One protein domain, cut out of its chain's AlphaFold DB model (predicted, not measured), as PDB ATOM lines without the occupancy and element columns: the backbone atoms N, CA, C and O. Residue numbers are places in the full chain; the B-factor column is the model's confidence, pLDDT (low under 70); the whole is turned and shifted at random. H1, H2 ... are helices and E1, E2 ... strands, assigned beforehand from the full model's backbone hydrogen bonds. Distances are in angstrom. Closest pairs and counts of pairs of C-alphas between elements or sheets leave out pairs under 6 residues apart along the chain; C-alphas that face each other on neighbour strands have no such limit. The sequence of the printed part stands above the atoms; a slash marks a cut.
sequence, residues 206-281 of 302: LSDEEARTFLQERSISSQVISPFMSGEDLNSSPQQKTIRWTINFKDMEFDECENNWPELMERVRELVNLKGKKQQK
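This is residues 206 to 281 of the 302 residues of an uncharacterized protein of Geomicrobium sp. JCM 19039 (UniProt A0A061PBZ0). A small two-stranded ribbon, E1 and E2, lies in the middle, with the short helix H1 packed beside it and residues 206 to 207 paired to E2; H3 and its loop reach out from one end of the ribbon, H4 and the first turns of H5 lie beyond the other, and the rest of H5, residues 269 to 281, sticks out as a free arm. The printed part has 76 residues, with five named helices and two named strands in the order H1, H2, E1, H3, E2, H4, H5. The sheet has the order E1 - E2 and is antiparallel, and the class is mostly helix. The whole is loose, with a radius of gyration of the C-alphas of 14.2 A and spans of 40 by 37 by 23 A.

Strand E1 is residues 225 to 227, 7.1 A from first to last C-alpha, and E2 is residues 244 to 247, 10.4 A. Helix H1, residues 208 to 217, is 14.5 A long and begins at C-alpha 208, (71.360, 12.964, 326.200). H2 is residues 219 to 223, 8.3 A, H3 residues 231 to 236, 8.8 A, and H4 residues 254 to 260, 10.0 A. H5, residues 262 to 281, is the longest helix at 26.6 A and ends at C-alpha 281, (73.864, 1.110, 298.481).

E1 and E2 are antiparallel neighbours at 147 degrees, with N 226 and O 246 3.0 A apart and N 246 and O 226 2.8 A apart, both within hydrogen-bond range. The closest C-alphas of H1 and E2, those of Asp 208 and Arg 244, are 5.8 A apart. H1 and H2 only just touch, only at the corner by their link, with 3 pairs of C-alphas within 8 A; the closest are those of Leu 215 and Ser 221, 5.5 A. The closest C-alphas of E2 and H5, those of Ile 247 and Leu 264, are 7.6 A apart. H4 and H5 are close but not clearly touching, Glu 258 to Met 265 at 6.1 A between C-alphas, at a steep tilt of 46 degrees, opposite ways. H3 touches no helix and is apart from H5. In H1, H3 and H4 every O i to N i+4 pair is within hydrogen-bond range; in H5 it is 15 of 16, and in H2 0 of 1, beside 2 of 2 O i to N i+3 pairs.

The two C-alphas farthest apart, those of Pro 238 and Asp 255, are 41.0 A apart. Without the free residues 269 to 281 the body spans 40 by 24 by 16 A. The printed part has no cut, and no link is long. The mean pLDDT of the printed part is 80.7; residue 242 and residues 273 to 281 are under 70.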
ATOM      1  N   LEU A 206      75.909   9.703 320.950       89.88
ATOM      2  CA  LEU A 206      74.642   9.514 321.646       89.88
ATOM      3  C   LEU A 206      73.989  10.870 321.949       89.88
ATOM      4  O   LEU A 206      74.682  11.858 322.223       89.88
ATOM      5  N   SER A 207      72.659  10.917 321.908       89.75
ATOM      6  CA  SER A 207      71.887  12.007 322.514       89.75
ATOM      7  C   SER A 207      71.920  11.919 324.047       89.75
ATOM      8  O   SER A 207      72.316  10.900 324.613       89.75
ATOM      9  N   ASP A 208      71.499  12.985 324.735       88.56
ATOM     10  CA  ASP A 208      71.360  12.964 326.200       88.56
ATOM     11  C   ASP A 208      70.373  11.885 326.677       88.56
ATOM     12  O   ASP A 208      70.620  11.215 327.675       88.56
ATOM     13  N   GLU A 209      69.286  11.676 325.933       89.69
ATOM     14  CA  GLU A 209      68.290  10.644 326.227       89.69
ATOM     15  C   GLU A 209      68.862   9.235 326.026       89.69
ATOM     16  O   GLU A 209      68.800   8.428 326.950       89.69
ATOM     17  N   GLU A 210      69.506   8.965 324.881       90.44
ATOM     18  CA  GLU A 210      70.150   7.669 324.610       90.44
ATOM     19  C   GLU A 210      71.194   7.343 325.693       90.44
ATOM     20  O   GLU A 210      71.229   6.230 326.214       90.44
ATOM     21  N   ALA A 211      72.026   8.320 326.068       90.81
ATOM     22  CA  ALA A 211      73.046   8.130 327.093       90.81
ATOM     23  C   ALA A 211      72.440   7.797 328.463       90.81
ATOM     24  O   ALA A 211      72.923   6.887 329.135       90.81
ATOM     25  N   ARG A 212      71.373   8.494 328.875       90.31
ATOM     26  CA  ARG A 212      70.687   8.211 330.144       90.31
ATOM     27  C   ARG A 212      70.090   6.811 330.169       90.31
ATOM     28  O   ARG A 212      70.242   6.142 331.186       90.31
ATOM     29  N   THR A 213      69.474   6.365 329.075       91.81
ATOM     30  CA  THR A 213      68.924   5.007 328.965       91.81
ATOM     31  C   THR A 213      70.014   3.961 329.197       91.81
ATOM     32  O   THR A 213      69.905   3.161 330.124       91.81
ATOM     33  N   PHE A 214      71.135   4.039 328.471       90.69
ATOM     34  CA  PHE A 214      72.235   3.079 328.634       90.69
ATOM     35  C   PHE A 214      72.896   3.117 330.021       90.69
ATOM     36  O   PHE A 214      73.366   2.088 330.513       90.69
ATOM     37  N   LEU A 215      72.953   4.293 330.657       89.81
ATOM     38  CA  LEU A 215      73.490   4.454 332.014       89.81
ATOM     39  C   LEU A 215      72.550   3.897 333.095       89.81
ATOM     40  O   LEU A 215      73.031   3.478 334.148       89.81
ATOM     41  N   GLN A 216      71.235   3.899 332.854       89.62
ATOM     42  CA  GLN A 216      70.236   3.330 333.763       89.62
ATOM     43  C   GLN A 216      70.129   1.809 333.628       89.62
ATOM     44  O   GLN A 216      69.986   1.126 334.639       89.62
ATOM     45  N   GLU A 217      70.222   1.282 332.407       86.88
ATOM     46  CA  GLU A 217      70.142  -0.159 332.139       86.88
ATOM     47  C   GLU A 217      71.323  -0.926 332.735       86.88
ATOM     48  O   GLU A 217      71.146  -1.984 333.341       86.88
ATOM     49  N   ARG A 218      72.543  -0.391 332.585       84.75
ATOM     50  CA  ARG A 218      73.760  -1.018 333.102       84.75
ATOM     51  C   ARG A 218      74.709   0.022 333.685       84.75
ATOM     52  O   ARG A 218      75.262   0.856 332.973       84.75
ATOM     53  N   SER A 219      75.008  -0.100 334.977       85.19
ATOM     54  CA  SER A 219      75.945   0.801 335.665       85.19
ATOM     55  C   SER A 219      77.359   0.772 335.066       85.19
ATOM     56  O   SER A 219      78.037   1.803 335.043       85.19
ATOM     57  N   ILE A 220      77.790  -0.372 334.514       89.06
ATOM     58  CA  ILE A 220      79.094  -0.528 333.851       89.06
ATOM     59  C   ILE A 220      79.233   0.351 332.596       89.06
ATOM     60  O   ILE A 220      80.350   0.706 332.223       89.06
ATOM     61  N   SER A 221      78.131   0.784 331.970       88.69
ATOM     62  CA  SER A 221      78.149   1.691 330.809       88.69
ATOM     63  C   SER A 221      78.801   3.041 331.119       88.69
ATOM     64  O   SER A 221      79.385   3.665 330.234       88.69
ATOM     65  N   SER A 222      78.784   3.476 332.384       89.75
ATOM     66  CA  SER A 222      79.454   4.707 332.833       89.75
ATOM     67  C   SER A 222      80.975   4.700 332.629       89.75
ATOM     68  O   SER A 222      81.594   5.761 332.608       89.75
ATOM     69  N   GLN A 223      81.586   3.525 332.435       91.19
ATOM     70  CA  GLN A 223      83.022   3.400 332.167       91.19
ATOM     71  C   GLN A 223      83.407   3.819 330.741       91.19
ATOM     72  O   GLN A 223      84.550   4.232 330.515       91.19
ATOM     73  N   VAL A 224      82.463   3.717 329.799       91.38
ATOM     74  CA  VAL A 224      82.686   3.936 328.359       91.38
ATOM     75  C   VAL A 224      81.826   5.063 327.787       91.38
ATOM     76  O   VAL A 224      82.141   5.585 326.722       91.38
ATOM     77  N   ILE A 225      80.771   5.493 328.479       92.25
ATOM     78  CA  ILE A 225      79.952   6.645 328.086       92.25
ATOM     79  C   ILE A 225      80.489   7.905 328.764       92.25
ATOM     80  O   ILE A 225      80.591   7.979 329.985       92.25
ATOM     81  N   SER A 226      80.809   8.924 327.967       90.38
ATOM     82  CA  SER A 226      81.331  10.198 328.473       90.38
ATOM     83  C   SER A 226      80.760  11.396 327.707       90.38
ATOM     84  O   SER A 226      80.379  11.244 326.542       90.38
ATOM     85  N   PRO A 227      80.663  12.588 328.323       89.62
ATOM     86  CA  PRO A 227      80.180  13.771 327.624       89.62
ATOM     87  C   PRO A 227      81.089  14.127 326.442       89.62
ATOM     88  O   PRO A 227      82.315  14.035 326.544       89.62
ATOM     89  N   PHE A 228      80.501  14.555 325.324       88.25
ATOM     90  CA  PHE A 228      81.240  14.874 324.105       88.25
ATOM     91  C   PHE A 228      80.878  16.257 323.577       88.25
ATOM     92  O   PHE A 228      79.734  16.526 323.221       88.25
ATOM     93  N   MET A 229      81.890  17.115 323.460       85.19
ATOM     94  CA  MET A 229      81.737  18.480 322.973       85.19
ATOM     95  C   MET A 229      82.419  18.643 321.618       85.19
ATOM     96  O   MET A 229      83.614  18.381 321.470       85.19
ATOM     97  N   SER A 230      81.665  19.116 320.629       83.56
ATOM     98  CA  SER A 230      82.216  19.543 319.346       83.56
ATOM     99  C   SER A 230      82.482  21.052 319.324       83.56
ATOM    100  O   SER A 230      82.033  21.804 320.188       83.56
ATOM    101  N   GLY A 231      83.175  21.521 318.282       80.56
ATOM    102  CA  GLY A 231      83.354  22.959 318.064       80.56
ATOM    103  C   GLY A 231      82.040  23.710 317.809       80.56
ATOM    104  O   GLY A 231      81.983  24.909 318.048       80.56
ATOM    105  N   GLU A 232      80.985  23.037 317.343       79.12
ATOM    106  CA  GLU A 232      79.657  23.648 317.208       79.12
ATOM    107  C   GLU A 232      79.050  23.917 318.587       79.12
ATOM    108  O   GLU A 232      78.680  25.052 318.870       79.12
ATOM    109  N   ASP A 233      79.064  22.909 319.466       80.56
ATOM    110  CA  ASP A 233      78.497  22.992 320.819       80.56
ATOM    111  C   ASP A 233      79.171  24.109 321.639       80.56
ATOM    112  O   ASP A 233      78.502  24.879 322.333       80.56
ATOM    113  N   LEU A 234      80.494  24.255 321.480       81.56
ATOM    114  CA  LEU A 234      81.285  25.322 322.096       81.56
ATOM    115  C   LEU A 234      80.865  26.727 321.629       81.56
ATOM    116  O   LEU A 234      80.876  27.665 322.422       81.56
ATOM    117  N   ASN A 235      80.514  26.882 320.349       80.25
ATOM    118  CA  ASN A 235      80.186  28.178 319.750       80.25
ATOM    119  C   ASN A 235      78.699  28.549 319.879       80.25
ATOM    120  O   ASN A 235      78.350  29.714 319.705       80.25
ATOM    121  N   SER A 236      77.818  27.584 320.159       79.06
ATOM    122  CA  SER A 236      76.365  27.795 320.172       79.06
ATOM    123  C   SER A 236      75.768  28.139 321.540       79.06
ATOM    124  O   SER A 236      74.644  28.632 321.597       79.06
ATOM    125  N   SER A 237      76.472  27.880 322.648       72.94
ATOM    126  CA  SER A 237      75.970  28.146 324.003       72.94
ATOM    127  C   SER A 237      77.026  28.854 324.858       72.94
ATOM    128  O   SER A 237      78.103  28.293 325.060       72.94
ATOM    129  N   PRO A 238      76.724  30.027 325.448       77.00
ATOM    130  CA  PRO A 238      77.640  30.709 326.368       77.00
ATOM    131  C   PRO A 238      78.010  29.874 327.601       77.00
ATOM    132  O   PRO A 238      79.069  30.073 328.185       77.00
ATOM    133  N   GLN A 239      77.147  28.934 327.999       79.81
ATOM    134  CA  GLN A 239      77.390  28.020 329.119       79.81
ATOM    135  C   GLN A 239      78.154  26.756 328.700       79.81
ATOM    136  O   GLN A 239      78.381  25.898 329.549       79.81
ATOM    137  N   GLN A 240      78.504  26.617 327.413       72.44
ATOM    138  CA  GLN A 240      79.239  25.476 326.857       72.44
ATOM    139  C   GLN A 240      78.624  24.131 327.273       72.44
ATOM    140  O   GLN A 240      79.321  23.161 327.566       72.44
ATOM    141  N   LYS A 241      77.287  24.072 327.360       72.31
ATOM    142  CA  LYS A 241      76.591  22.852 327.763       72.31
ATOM    143  C   LYS A 241      76.690  21.819 326.650       72.31
ATOM    144  O   LYS A 241      76.376  22.093 325.496       72.31
ATOM    145  N   THR A 242      77.095  20.617 327.031       66.88
ATOM    146  CA  THR A 242      77.141  19.466 326.139       66.88
ATOM    147  C   THR A 242      75.758  18.834 326.028       66.88
ATOM    148  O   THR A 242      75.165  18.447 327.030       66.88
ATOM    149  N   ILE A 243      75.245  18.741 324.803       73.88
ATOM    150  CA  ILE A 243      73.988  18.046 324.475       73.88
ATOM    151  C   ILE A 243      74.232  16.640 323.907       73.88
ATOM    152  O   ILE A 243      73.293  15.959 323.495       73.88
ATOM    153  N   ARG A 244      75.500  16.220 323.827       86.31
ATOM    154  CA  ARG A 244      75.935  14.983 323.178       86.31
ATOM    155  C   ARG A 244      76.846  14.189 324.102       86.31
ATOM    156  O   ARG A 244      77.600  14.730 324.910       86.31
ATOM    157  N   TRP A 245      76.795  12.884 323.936       91.00
ATOM    158  CA  TRP A 245      77.642  11.933 324.633       91.00
ATOM    159  C   TRP A 245      78.374  11.081 323.601       91.00
ATOM    160  O   TRP A 245      77.959  10.992 322.443       91.00
ATOM    161  N   THR A 246      79.486  10.478 324.003       92.50
ATOM    162  CA  THR A 246      80.232   9.538 323.174       92.50
ATOM    163  C   THR A 246      80.413   8.210 323.876       92.50
ATOM    164  O   THR A 246      80.613   8.163 325.090       92.50
ATOM    165  N   ILE A 247      80.413   7.148 323.078       92.06
ATOM    166  CA  ILE A 247      80.932   5.841 323.469       92.06
ATOM    167  C   ILE A 247      82.435   5.857 323.184       92.06
ATOM    168  O   ILE A 247      82.853   6.153 322.063       92.06
ATOM    169  N   ASN A 248      83.246   5.591 324.200       90.19
ATOM    170  CA  ASN A 248      84.698   5.556 324.132       90.19
ATOM    171  C   ASN A 248      85.217   4.316 324.867       90.19
ATOM    172  O   ASN A 248      85.401   4.336 326.083       90.19
ATOM    173  N   PHE A 249      85.500   3.268 324.099       88.25
ATOM    174  CA  PHE A 249      86.122   2.038 324.591       88.25
ATOM    175  C   PHE A 249      87.625   2.193 324.884       88.25
ATOM    176  O   PHE A 249      88.259   1.252 325.349       88.25
ATOM    177  N   LYS A 250      88.204   3.383 324.662       85.31
ATOM    178  CA  LYS A 250      89.636   3.662 324.842       85.31
ATOM    179  C   LYS A 250      90.465   2.651 324.035       85.31
ATOM    180  O   LYS A 250      90.194   2.473 322.851       85.31
ATOM    181  N   ASP A 251      91.420   1.998 324.689       83.31
ATOM    182  CA  ASP A 251      92.302   0.979 324.117       83.31
ATOM    183  C   ASP A 251      91.902  -0.445 324.565       83.31
ATOM    184  O   ASP A 251      92.748  -1.333 324.607       83.31
ATOM    185  N   MET A 252      90.642  -0.657 324.973       86.31
ATOM    186  CA  MET A 252      90.144  -1.982 325.366       86.31
ATOM    187  C   MET A 252      90.053  -2.923 324.163       86.31
ATOM    188  O   MET A 252      89.773  -2.500 323.037       86.31
ATOM    189  N   GLU A 253      90.245  -4.215 324.420       87.25
ATOM    190  CA  GLU A 253      90.152  -5.243 323.387       87.25
ATOM    191  C   GLU A 253      88.702  -5.438 322.925       87.25
ATOM    192  O   GLU A 253      87.738  -5.255 323.673       87.25
ATOM    193  N   PHE A 254      88.536  -5.822 321.660       83.81
ATOM    194  CA  PHE A 254      87.218  -5.940 321.035       83.81
ATOM    195  C   PHE A 254      86.315  -6.966 321.739       83.81
ATOM    196  O   PHE A 254      85.158  -6.660 322.031       83.81
ATOM    197  N   ASP A 255      86.858  -8.140 322.074       85.38
ATOM    198  CA  ASP A 255      86.119  -9.202 322.765       85.38
ATOM    199  C   ASP A 255      85.704  -8.770 324.178       85.38
ATOM    200  O   ASP A 255      84.605  -9.077 324.639       85.38
ATOM    201  N   GLU A 256      86.557  -8.009 324.869       88.88
ATOM    202  CA  GLU A 256      86.217  -7.407 326.160       88.88
ATOM    203  C   GLU A 256      85.035  -6.442 326.013       88.88
ATOM    204  O   GLU A 256      84.088  -6.494 326.801       88.88
ATOM    205  N   CYS A 257      85.049  -5.605 324.973       88.31
ATOM    206  CA  CYS A 257      83.969  -4.661 324.717       88.31
ATOM    207  C   CYS A 257      82.640  -5.360 324.412       88.31
ATOM    208  O   CYS A 257      81.598  -4.936 324.914       88.31
ATOM    209  N   GLU A 258      82.663  -6.425 323.608       87.00
ATOM    210  CA  GLU A 258      81.465  -7.209 323.288       87.00
ATOM    211  C   GLU A 258      80.870  -7.906 324.504       87.00
ATOM    212  O   GLU A 258      79.652  -7.911 324.674       87.00
ATOM    213  N   ASN A 259      81.720  -8.466 325.362       87.25
ATOM    214  CA  ASN A 259      81.263  -9.179 326.547       87.25
ATOM    215  C   ASN A 259      80.682  -8.225 327.601       87.25
ATOM    216  O   ASN A 259      79.675  -8.540 328.237       87.25
ATOM    217  N   ASN A 260      81.299  -7.053 327.783       87.25
ATOM    218  CA  ASN A 260      80.921  -6.115 328.841       87.25
ATOM    219  C   ASN A 260      79.828  -5.117 328.418       87.25
ATOM    220  O   ASN A 260      79.020  -4.716 329.262       87.25
ATOM    221  N   TRP A 261      79.771  -4.732 327.136       90.88
ATOM    222  CA  TRP A 261      78.812  -3.755 326.598       90.88
ATOM    223  C   TRP A 261      78.210  -4.182 325.242       90.88
ATOM    224  O   TRP A 261      78.344  -3.454 324.246       90.88
ATOM    225  N   PRO A 262      77.518  -5.336 325.172       89.69
ATOM    226  CA  PRO A 262      76.979  -5.858 323.917       89.69
ATOM    227  C   PRO A 262      75.996  -4.893 323.239       89.69
ATOM    228  O   PRO A 262      76.046  -4.733 322.020       89.69
ATOM    229  N   GLU A 263      75.166  -4.173 324.002       89.12
ATOM    230  CA  GLU A 263      74.159  -3.248 323.461       89.12
ATOM    231  C   GLU A 263      74.803  -2.004 322.816       89.12
ATOM    232  O   GLU A 263      74.396  -1.542 321.744       89.12
ATOM    233  N   LEU A 264      75.871  -1.476 323.429       89.38
ATOM    234  CA  LEU A 264      76.648  -0.367 322.863       89.38
ATOM    235  C   LEU A 264      77.396  -0.806 321.602       89.38
ATOM    236  O   LEU A 264      77.471  -0.051 320.627       89.38
ATOM    237  N   MET A 265      77.919  -2.034 321.594       88.56
ATOM    238  CA  MET A 265      78.588  -2.617 320.432       88.56
ATOM    239  C   MET A 265      77.619  -2.868 319.276       88.56
ATOM    240  O   MET A 265      77.952  -2.568 318.127       88.56
ATOM    241  N   GLU A 266      76.408  -3.345 319.555       88.31
ATOM    242  CA  GLU A 266      75.344  -3.497 318.564       88.31
ATOM    243  C   GLU A 266      74.973  -2.148 317.940       88.31
ATOM    244  O   GLU A 266      75.033  -1.988 316.721       88.31
ATOM    245  N   ARG A 267      74.737  -1.120 318.759       86.06
ATOM    246  CA  ARG A 267      74.483   0.254 318.304       86.06
ATOM    247  C   ARG A 267      75.603   0.803 317.409       86.06
ATOM    248  O   ARG A 267      75.334   1.404 316.358       86.06
ATOM    249  N   VAL A 268      76.865   0.617 317.806       86.50
ATOM    250  CA  VAL A 268      78.022   1.026 316.994       86.50
ATOM    251  C   VAL A 268      78.018   0.267 315.670       86.50
ATOM    252  O   VAL A 268      78.111   0.903 314.615       86.50
ATOM    253  N   ARG A 269      77.846  -1.061 315.697       84.81
ATOM    254  CA  ARG A 269      77.754  -1.903 314.497       84.81
ATOM    255  C   ARG A 269      76.644  -1.436 313.582       84.81
ATOM    256  O   ARG A 269      76.912  -1.221 312.409       84.81
ATOM    257  N   GLU A 270      75.432  -1.227 314.077       82.75
ATOM    258  CA  GLU A 270      74.294  -0.807 313.267       82.75
ATOM    259  C   GLU A 270      74.568   0.515 312.556       82.75
ATOM    260  O   GLU A 270      74.464   0.596 311.334       82.75
ATOM    261  N   LEU A 271      74.978   1.558 313.278       78.38
ATOM    262  CA  LEU A 271      75.138   2.886 312.685       78.38
ATOM    263  C   LEU A 271      76.422   3.054 311.862       78.38
ATOM    264  O   LEU A 271      76.463   3.880 310.938       78.38
ATOM    265  N   VAL A 272      77.473   2.294 312.166       72.00
ATOM    266  CA  VAL A 272      78.693   2.247 311.348       72.00
ATOM    267  C   VAL A 272      78.457   1.379 310.105       72.00
ATOM    268  O   VAL A 272      78.751   1.829 308.992       72.00
ATOM    269  N   ASN A 273      77.805   0.219 310.238       59.97
ATOM    270  CA  ASN A 273      77.419  -0.635 309.109       59.97
ATOM    271  C   ASN A 273      76.327  -0.009 308.250       59.97
ATOM    272  O   ASN A 273      76.322  -0.246 307.052       59.97
ATOM    273  N   LEU A 274      75.439   0.836 308.775       52.22
ATOM    274  CA  LEU A 274      74.487   1.600 307.962       52.22
ATOM    275  C   LEU A 274      75.198   2.634 307.088       52.22
ATOM    276  O   LEU A 274      74.718   2.918 305.993       52.22
ATOM    277  N   LYS A 275      76.361   3.161 307.498       48.47
ATOM    278  CA  LYS A 275      77.235   3.929 306.596       48.47
ATOM    279  C   LYS A 275      77.950   3.023 305.598       48.47
ATOM    280  O   LYS A 275      78.005   3.406 304.434       48.47
ATOM    281  N   GLY A 276      78.412   1.840 306.008       47.22
ATOM    282  CA  GLY A 276      78.955   0.818 305.105       47.22
ATOM    283  C   GLY A 276      77.950   0.414 304.024       47.22
ATOM    284  O   GLY A 276      78.255   0.515 302.844       47.22
ATOM    285  N   LYS A 277      76.706   0.112 304.413       40.12
ATOM    286  CA  LYS A 277      75.549  -0.211 303.568       40.12
ATOM    287  C   LYS A 277      74.952   0.992 302.848       40.12
ATOM    288  O   LYS A 277      74.364   0.769 301.807       40.12
ATOM    289  N   LYS A 278      75.062   2.244 303.314       39.12
ATOM    290  CA  LYS A 278      74.659   3.436 302.528       39.12
ATOM    291  C   LYS A 278      75.724   3.837 301.518       39.12
ATOM    292  O   LYS A 278      75.347   4.175 300.409       39.12
ATOM    293  N   GLN A 279      77.015   3.745 301.853       39.06
ATOM    294  CA  GLN A 279      78.115   3.888 300.890       39.06
ATOM    295  C   GLN A 279      78.136   2.729 299.894       39.06
ATOM    296  O   GLN A 279      78.438   2.944 298.723       39.06
ATOM    297  N   GLN A 280      77.788   1.517 300.336       36.94
ATOM    298  CA  GLN A 280      77.583   0.369 299.465       36.94
ATOM    299  C   GLN A 280      76.274   0.481 298.699       36.94
ATOM    300  O   GLN A 280      76.365   0.286 297.515       36.94
ATOM    301  N   LYS A 281      75.117   0.887 299.245       31.34
ATOM    302  CA  LYS A 281      73.864   1.110 298.481       31.34
ATOM    303  C   LYS A 281      73.985   2.262 297.493       31.34
ATOM    304  O   LYS A 281      73.507   2.116 296.384       31.34
TER     305      LYS A 281